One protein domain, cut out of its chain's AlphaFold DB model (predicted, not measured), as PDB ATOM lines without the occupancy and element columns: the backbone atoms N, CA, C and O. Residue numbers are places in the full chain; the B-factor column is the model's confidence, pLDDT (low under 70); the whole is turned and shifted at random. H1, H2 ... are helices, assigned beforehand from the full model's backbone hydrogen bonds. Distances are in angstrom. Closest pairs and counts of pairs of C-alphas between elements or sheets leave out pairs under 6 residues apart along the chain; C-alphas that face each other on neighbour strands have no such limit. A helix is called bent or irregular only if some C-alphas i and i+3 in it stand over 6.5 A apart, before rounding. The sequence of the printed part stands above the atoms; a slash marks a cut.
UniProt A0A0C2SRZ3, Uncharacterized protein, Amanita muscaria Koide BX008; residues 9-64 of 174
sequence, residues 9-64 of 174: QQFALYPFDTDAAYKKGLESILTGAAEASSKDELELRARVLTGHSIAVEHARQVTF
ATOM      1  N   GLN A   9     180.583 151.422 171.309       91.44
ATOM      2  CA  GLN A   9     180.437 152.362 170.206       91.44
ATOM      3  C   GLN A   9     179.432 153.467 170.550       91.44
ATOM      4  O   GLN A   9     179.682 154.635 170.257       91.44
ATOM      5  N   GLN A  10     178.346 153.123 171.248       91.25
ATOM      6  CA  GLN A  10     177.397 154.106 171.778       91.25
ATOM      7  C   GLN A  10     178.051 155.039 172.803       91.25
ATOM      8  O   GLN A  10     177.838 156.248 172.750       91.25
ATOM      9  N   PHE A  11     178.885 154.501 173.700       92.44
ATOM     10  CA  PHE A  11     179.637 155.305 174.662       92.44
ATOM     11  C   PHE A  11     180.631 156.247 173.968       92.44
ATOM     12  O   PHE A  11     180.707 157.422 174.315       92.44
ATOM     13  N   ALA A  12     181.359 155.762 172.957       93.81
ATOM     14  CA  ALA A  12     182.342 156.566 172.228       93.81
ATOM     15  C   ALA A  12     181.716 157.725 171.430       93.81
ATOM     16  O   ALA A  12     182.354 158.758 171.248       93.81
ATOM     17  N   LEU A  13     180.480 157.556 170.952       95.12
ATOM     18  CA  LEU A  13     179.738 158.579 170.207       95.12
ATOM     19  C   LEU A  13     178.906 159.505 171.107       95.12
ATOM     20  O   LEU A  13     178.303 160.458 170.611       95.12
ATOM     21  N   TYR A  14     178.842 159.234 172.412       93.88
ATOM     22  CA  TYR A  14     178.008 160.000 173.328       93.88
ATOM     23  C   TYR A  14     178.564 161.424 173.544       93.88
ATOM     24  O   TYR A  14     179.737 161.581 173.894       93.88
ATOM     25  N   PRO A  15     177.751 162.490 173.382       95.38
ATOM     26  CA  PRO A  15     178.229 163.870 173.434       95.38
ATOM     27  C   PRO A  15     178.286 164.414 174.873       95.38
ATOM     28  O   PRO A  15     177.511 165.301 175.252       95.38
ATOM     29  N   PHE A  16     179.239 163.916 175.669       95.75
ATOM     30  CA  PHE A  16     179.462 164.315 177.071       95.75
ATOM     31  C   PHE A  16     179.602 165.835 177.265       95.75
ATOM     32  O   PHE A  16     179.175 166.381 178.281       95.75
ATOM     33  N   ASP A  17     180.128 166.543 176.262       94.19
ATOM     34  CA  ASP A  17     180.302 167.998 176.289       94.19
ATOM     35  C   ASP A  17     178.996 168.789 176.187       94.19
ATOM     36  O   ASP A  17     178.993 169.998 176.410       94.19
ATOM     37  N   THR A  18     177.879 168.158 175.840       95.88
ATOM     38  CA  THR A  18     176.570 168.832 175.749       95.88
ATOM     39  C   THR A  18     175.580 168.349 176.798       95.88
ATOM     40  O   THR A  18     174.596 169.038 177.062       95.88
ATOM     41  N   ASP A  19     175.858 167.215 177.443       96.75
ATOM     42  CA  ASP A  19     174.989 166.665 178.472       96.75
ATOM     43  C   ASP A  19     175.101 167.458 179.785       96.75
ATOM     44  O   ASP A  19     176.100 167.415 180.507       96.75
ATOM     45  N   ALA A  20     174.029 168.182 180.110       95.81
ATOM     46  CA  ALA A  20     173.914 168.951 181.341       95.81
ATOM     47  C   ALA A  20     173.900 168.066 182.600       95.81
ATOM     48  O   ALA A  20     174.397 168.493 183.642       95.81
ATOM     49  N   ALA A  21     173.353 166.848 182.528       94.69
ATOM     50  CA  ALA A  21     173.297 165.940 183.670       94.69
ATOM     51  C   ALA A  21     174.693 165.403 184.006       94.69
ATOM     52  O   ALA A  21     175.110 165.469 185.166       94.69
ATOM     53  N   TYR A  22     175.439 164.957 182.991       95.81
ATOM     54  CA  TYR A  22     176.838 164.560 183.139       95.81
ATOM     55  C   TYR A  22     177.704 165.702 183.682       95.81
ATOM     56  O   TYR A  22     178.408 165.514 184.675       95.81
ATOM     57  N   LYS A  23     177.600 166.907 183.102       96.06
ATOM     58  CA  LYS A  23     178.349 168.084 183.574       96.06
ATOM     59  C   LYS A  23     178.044 168.434 185.022       96.06
ATOM     60  O   LYS A  23     178.970 168.615 185.800       96.06
ATOM     61  N   LYS A  24     176.767 168.457 185.408       95.69
ATOM     62  CA  LYS A  24     176.362 168.715 186.794       95.69
ATOM     63  C   LYS A  24     176.934 167.670 187.759       95.69
ATOM     64  O   LYS A  24     177.369 168.017 188.856       95.69
ATOM     65  N   GLY A  25     176.947 166.397 187.363       94.69
ATOM     66  CA  GLY A  25     177.573 165.329 188.145       94.69
ATOM     67  C   GLY A  25     179.084 165.524 188.286       94.69
ATOM     68  O   GLY A  25     179.617 165.440 189.391       94.69
ATOM     69  N   LEU A  26     179.761 165.854 187.185       93.31
ATOM     70  CA  LEU A  26     181.198 166.128 187.163       93.31
ATOM     71  C   LEU A  26     181.558 167.338 188.038       93.31
ATOM     72  O   LEU A  26     182.477 167.256 188.847       93.31
ATOM     73  N   GLU A  27     180.803 168.432 187.934       92.19
ATOM     74  CA  GLU A  27     180.963 169.633 188.761       92.19
ATOM     75  C   GLU A  27     180.754 169.333 190.249       92.19
ATOM     76  O   GLU A  27     181.521 169.816 191.079       92.19
ATOM     77  N   SER A  28     179.776 168.494 190.600       91.94
ATOM     78  CA  SER A  28     179.551 168.075 191.988       91.94
ATOM     79  C   SER A  28     180.739 167.297 192.560       91.94
ATOM     80  O   SER A  28     181.070 167.474 193.732       91.94
ATOM     81  N   ILE A  29     181.380 166.443 191.757       88.31
ATOM     82  CA  ILE A  29     182.552 165.665 192.180       88.31
ATOM     83  C   ILE A  29     183.776 166.575 192.300       88.31
ATOM     84  O   ILE A  29     184.490 166.504 193.296       88.31
ATOM     85  N   LEU A  30     184.009 167.447 191.314       88.88
ATOM     86  CA  LEU A  30     185.145 168.373 191.321       88.88
ATOM     87  C   LEU A  30     185.045 169.390 192.462       88.88
ATOM     88  O   LEU A  30     186.038 169.640 193.139       88.88
ATOM     89  N   THR A  31     183.850 169.921 192.720       87.31
ATOM     90  CA  THR A  31     183.607 170.836 193.845       87.31
ATOM     91  C   THR A  31     183.780 170.108 195.175       87.31
ATOM     92  O   THR A  31     184.498 170.593 196.042       87.31
ATOM     93  N   GLY A  32     183.227 168.897 195.312       73.81
ATOM     94  CA  GLY A  32     183.405 168.087 196.520       73.81
ATOM     95  C   GLY A  32     184.854 167.645 196.767       73.81
ATOM     96  O   GLY A  32     185.250 167.464 197.916       73.81
ATOM     97  N   ALA A  33     185.661 167.498 195.713       65.12
ATOM     98  CA  ALA A  33     187.092 167.215 195.818       65.12
ATOM     99  C   ALA A  33     187.918 168.468 196.155       65.12
ATOM    100  O   ALA A  33     188.919 168.357 196.858       65.12
ATOM    101  N   ALA A  34     187.504 169.647 195.683       64.12
ATOM    102  CA  ALA A  34     188.153 170.922 195.991       64.12
ATOM    103  C   ALA A  34     187.827 171.428 197.409       64.12
ATOM    104  O   ALA A  34     188.677 172.042 198.049       64.12
ATOM    105  N   GLU A  35     186.627 171.143 197.923       61.50
ATOM    106  CA  GLU A  35     186.232 171.472 199.300       61.50
ATOM    107  C   GLU A  35     186.884 170.564 200.352       61.50
ATOM    108  O   GLU A  35     186.962 170.955 201.516       61.50
ATOM    109  N   ALA A  36     187.416 169.400 199.963       57.91
ATOM    110  CA  ALA A  36     188.254 168.567 200.826       57.91
ATOM    111  C   ALA A  36     189.640 169.220 200.997       57.91
ATOM    112  O   ALA A  36     190.649 168.765 200.463       57.91
ATOM    113  N   SER A  37     189.675 170.328 201.740       57.50
ATOM    114  CA  SER A  37     190.853 171.188 201.922       57.50
ATOM    115  C   SER A  37     191.982 170.530 202.722       57.50
ATOM    116  O   SER A  37     193.069 171.094 202.826       57.50
ATOM    117  N   SER A  38     191.775 169.327 203.257       63.06
ATOM    118  CA  SER A  38     192.858 168.522 203.805       63.06
ATOM    119  C   SER A  38     192.755 167.085 203.320       63.06
ATOM    120  O   SER A  38     191.701 166.452 203.400       63.06
ATOM    121  N   LYS A  39     193.885 166.545 202.856       68.81
ATOM    122  CA  LYS A  39     194.063 165.124 202.531       68.81
ATOM    123  C   LYS A  39     193.551 164.218 203.663       68.81
ATOM    124  O   LYS A  39     192.972 163.170 203.392       68.81
ATOM    125  N   ASP A  40     193.685 164.679 204.904       66.31
ATOM    126  CA  ASP A  40     193.225 163.984 206.105       66.31
ATOM    127  C   ASP A  40     191.694 163.861 206.169       66.31
ATOM    128  O   ASP A  40     191.168 162.842 206.614       66.31
ATOM    129  N   GLU A  41     190.955 164.858 205.675       69.06
ATOM    130  CA  GLU A  41     189.490 164.812 205.614       69.06
ATOM    131  C   GLU A  41     189.010 163.822 204.546       69.06
ATOM    132  O   GLU A  41     188.049 163.079 204.763       69.06
ATOM    133  N   LEU A  42     189.713 163.761 203.411       71.94
ATOM    134  CA  LEU A  42     189.430 162.796 202.352       71.94
ATOM    135  C   LEU A  42     189.691 161.359 202.828       71.94
ATOM    136  O   LEU A  42     188.863 160.475 202.601       71.94
ATOM    137  N   GLU A  43     190.804 161.129 203.534       73.69
ATOM    138  CA  GLU A  43     191.122 159.833 204.143       73.69
ATOM    139  C   GLU A  43     190.092 159.441 205.212       73.69
ATOM    140  O   GLU A  43     189.650 158.289 205.246       73.69
ATOM    141  N   LEU A  44     189.633 160.392 206.036       71.12
ATOM    142  CA  LEU A  44     188.607 160.141 207.048       71.12
ATOM    143  C   LEU A  44     187.264 159.757 206.407       71.12
ATOM    144  O   LEU A  44     186.665 158.750 206.787       71.12
ATOM    145  N   ARG A  45     186.810 160.509 205.395       68.62
ATOM    146  CA  ARG A  45     185.565 160.218 204.662       68.62
ATOM    147  C   ARG A  45     185.642 158.875 203.932       68.62
ATOM    148  O   ARG A  45     184.698 158.087 204.007       68.62
ATOM    149  N   ALA A  46     186.771 158.569 203.290       72.56
ATOM    150  CA  ALA A  46     186.995 157.283 202.629       72.56
ATOM    151  C   ALA A  46     186.975 156.109 203.623       72.56
ATOM    152  O   ALA A  46     186.434 155.043 203.319       72.56
ATOM    153  N   ARG A  47     187.509 156.308 204.834       67.31
ATOM    154  CA  ARG A  47     187.540 155.299 205.902       67.31
ATOM    155  C   ARG A  47     186.160 155.037 206.513       67.31
ATOM    156  O   ARG A  47     185.819 153.878 206.745       67.31
ATOM    157  N   VAL A  48     185.349 156.083 206.691       66.75
ATOM    158  CA  VAL A  48     183.940 155.968 207.112       66.75
ATOM    159  C   VAL A  48     183.119 155.204 206.068       66.75
ATOM    160  O   VAL A  48     182.365 154.301 206.423       66.75
ATOM    161  N   LEU A  49     183.301 155.511 204.780       64.00
ATOM    162  CA  LEU A  49     182.560 154.867 203.689       64.00
ATOM    163  C   LEU A  49     182.934 153.384 203.503       64.00
ATOM    164  O   LEU A  49     182.079 152.562 203.191       64.00
ATOM    165  N   THR A  50     184.204 153.028 203.715       68.44
ATOM    166  CA  THR A  50     184.704 151.641 203.598       68.44
ATOM    167  C   THR A  50     184.488 150.797 204.858       68.44
ATOM    168  O   THR A  50     185.003 149.684 204.945       68.44
ATOM    169  N   GLY A  51     183.717 151.293 205.835       56.97
ATOM    170  CA  GLY A  51     183.312 150.517 207.010       56.97
ATOM    171  C   GLY A  51     184.444 150.217 207.996       56.97
ATOM    172  O   GLY A  51     184.285 149.364 208.869       56.97
ATOM    173  N   HIS A  52     185.579 150.912 207.897       55.59
ATOM    174  CA  HIS A  52     186.618 150.835 208.918       55.59
ATOM    175  C   HIS A  52     186.152 151.653 210.120       55.59
ATOM    176  O   HIS A  52     186.118 152.879 210.067       55.59
ATOM    177  N   SER A  53     185.744 150.943 211.174       52.78
ATOM    178  CA  SER A  53     185.151 151.472 212.404       52.78
ATOM    179  C   SER A  53     185.968 152.632 212.984       52.78
ATOM    180  O   SER A  53     186.952 152.437 213.696       52.78
ATOM    181  N   ILE A  54     185.552 153.856 212.669       52.50
ATOM    182  CA  ILE A  54     185.857 155.019 213.490       52.50
ATOM    183  C   ILE A  54     184.742 155.047 214.528       52.50
ATOM    184  O   ILE A  54     183.562 155.083 214.169       52.50
ATOM    185  N   ALA A  55     185.107 154.969 215.807       56.16
ATOM    186  CA  ALA A  55     184.170 155.179 216.897       56.16
ATOM    187  C   ALA A  55     183.391 156.476 216.623       56.16
ATOM    188  O   ALA A  55     183.986 157.523 216.362       56.16
ATOM    189  N   VAL A  56     182.061 156.379 216.646       55.69
ATOM    190  CA  VAL A  56     181.089 157.437 216.297       55.69
ATOM    191  C   VAL A  56     181.378 158.777 216.998       55.69
ATOM    192  O   VAL A  56     180.971 159.836 216.521       55.69
ATOM    193  N   GLU A  57     182.137 158.753 218.090       53.31
ATOM    194  CA  GLU A  57     182.572 159.923 218.852       53.31
ATOM    195  C   GLU A  57     183.474 160.889 218.063       53.31
ATOM    196  O   GLU A  57     183.314 162.101 218.197       53.31
ATOM    197  N   HIS A  58     184.349 160.401 217.174       52.75
ATOM    198  CA  HIS A  58     185.269 161.281 216.434       52.75
ATOM    199  C   HIS A  58     184.582 162.020 215.272       52.75
ATOM    200  O   HIS A  58     184.975 163.125 214.906       52.75
ATOM    201  N   ALA A  59     183.510 161.445 214.715       56.19
ATOM    202  CA  ALA A  59     182.722 162.082 213.660       56.19
ATOM    203  C   ALA A  59     181.897 163.275 214.186       56.19
ATOM    204  O   ALA A  59     181.663 164.232 213.452       56.19
ATOM    205  N   ARG A  60     181.497 163.254 215.468       55.88
ATOM    206  CA  ARG A  60     180.708 164.337 216.082       55.88
ATOM    207  C   ARG A  60     181.518 165.608 216.342       55.88
ATOM    208  O   ARG A  60     180.957 166.698 216.250       55.88
ATOM    209  N   GLN A  61     182.818 165.489 216.618       54.75
ATOM    210  CA  GLN A  61     183.680 166.654 216.863       54.75
ATOM    211  C   GLN A  61     183.857 167.528 215.614       54.75
ATOM    212  O   GLN A  61     183.890 168.749 215.727       54.75
ATOM    213  N   VAL A  62     183.868 166.936 214.415       55.56
ATOM    214  CA  VAL A  62     184.015 167.698 213.162       55.56
ATOM    215  C   VAL A  62     182.732 168.460 212.805       55.56
ATOM    216  O   VAL A  62     182.798 169.564 212.278       55.56
ATOM    217  N   THR A  63     181.553 167.934 213.154       53.12
ATOM    218  CA  THR A  63     180.271 168.602 212.861       53.12
ATOM    219  C   THR A  63     179.874 169.684 213.870       53.12
ATOM    220  O   THR A  63     178.986 170.474 213.569       53.12
ATOM    221  N   PHE A  64     180.496 169.732 215.057       49.75
ATOM    222  CA  PHE A  64     180.096 170.645 216.144       49.75
ATOM    223  C   PHE A  64     181.233 171.537 216.683       49.75
ATOM    224  O   PHE A  64     180.988 172.398 217.522       49.75
TER     225      PHE A  64
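This is residues 9 to 64 of the 174 residues of an uncharacterized protein of Amanita muscaria Koide BX008 (UniProt A0A0C2SRZ3). The longest helix, H2, runs out as a long arm from a loose V made of two shorter helices, H3 and H4, and a small helix, H1, sits at the arm's far end. The arm, residues 9 to 31, sticks out and makes much of the length, while after H3 the chain folds back through residues 50 to 55 into H4, and no helix touches another. The printed part has 56 residues with four named helices, H1, H2, H3 and H4 in that order, and no named strand; the class is all helix. The whole is extended, with a radius of gyration of the C-alphas of 16.7 A, and the C-alphas span 48 by 21 by 17 A.

H2, residues 20 to 34, is the longest helix with 15 residues and 20.5 A from first to last C-alpha; it begins at C-alpha 20 at (173.914, 168.951, 181.341). Before it comes H1, residues 9 to 13, 6.3 A long, with C-alpha 9 at (180.437, 152.362, 170.206). After it comes H3, residues 39 to 49, 15.5 A long. H4, residues 56 to 64, is 13.2 A long and ends at C-alpha 64 at (180.096, 170.645, 216.144). No helix is bent or irregular.

H2 touches no helix. H2 and H3 are only just apart, their closest C-alphas being 8.2 A from each other, and the link between them, four residues, is tight. At its other end a short link of six residues joins H2 to H1, and these two are apart. H1 is also apart from H3 and from H4, and H2 is apart from H4. H3 and H4 are near each other, with no pair of C-alphas within 8 A but 5 pairs within 10 A; a short link of six residues joins them. In H1, H2 and H3 every O i to N i+4 pair is within hydrogen-bond range. In H4 it is 1 of 5, and of its O i to N i+3 pairs 2 of 6 are within range.

The two C-alphas farthest apart are those of Gln 9 and Phe 64, at 49.4 A. Residues 9 to 31, of which 9 to 13 belong to H1 and 20 to 31 to H2, stand free. Without them the body has 33 residues, spans 26 by 23 by 13 A and has a radius of gyration of 9.9 A. The printed part has no cut, and no link is long. The mean pLDDT of the printed part is 74.7; residues 33 to 41, 45 and 47 to 64 are under 70, and the mean over H4 is 54.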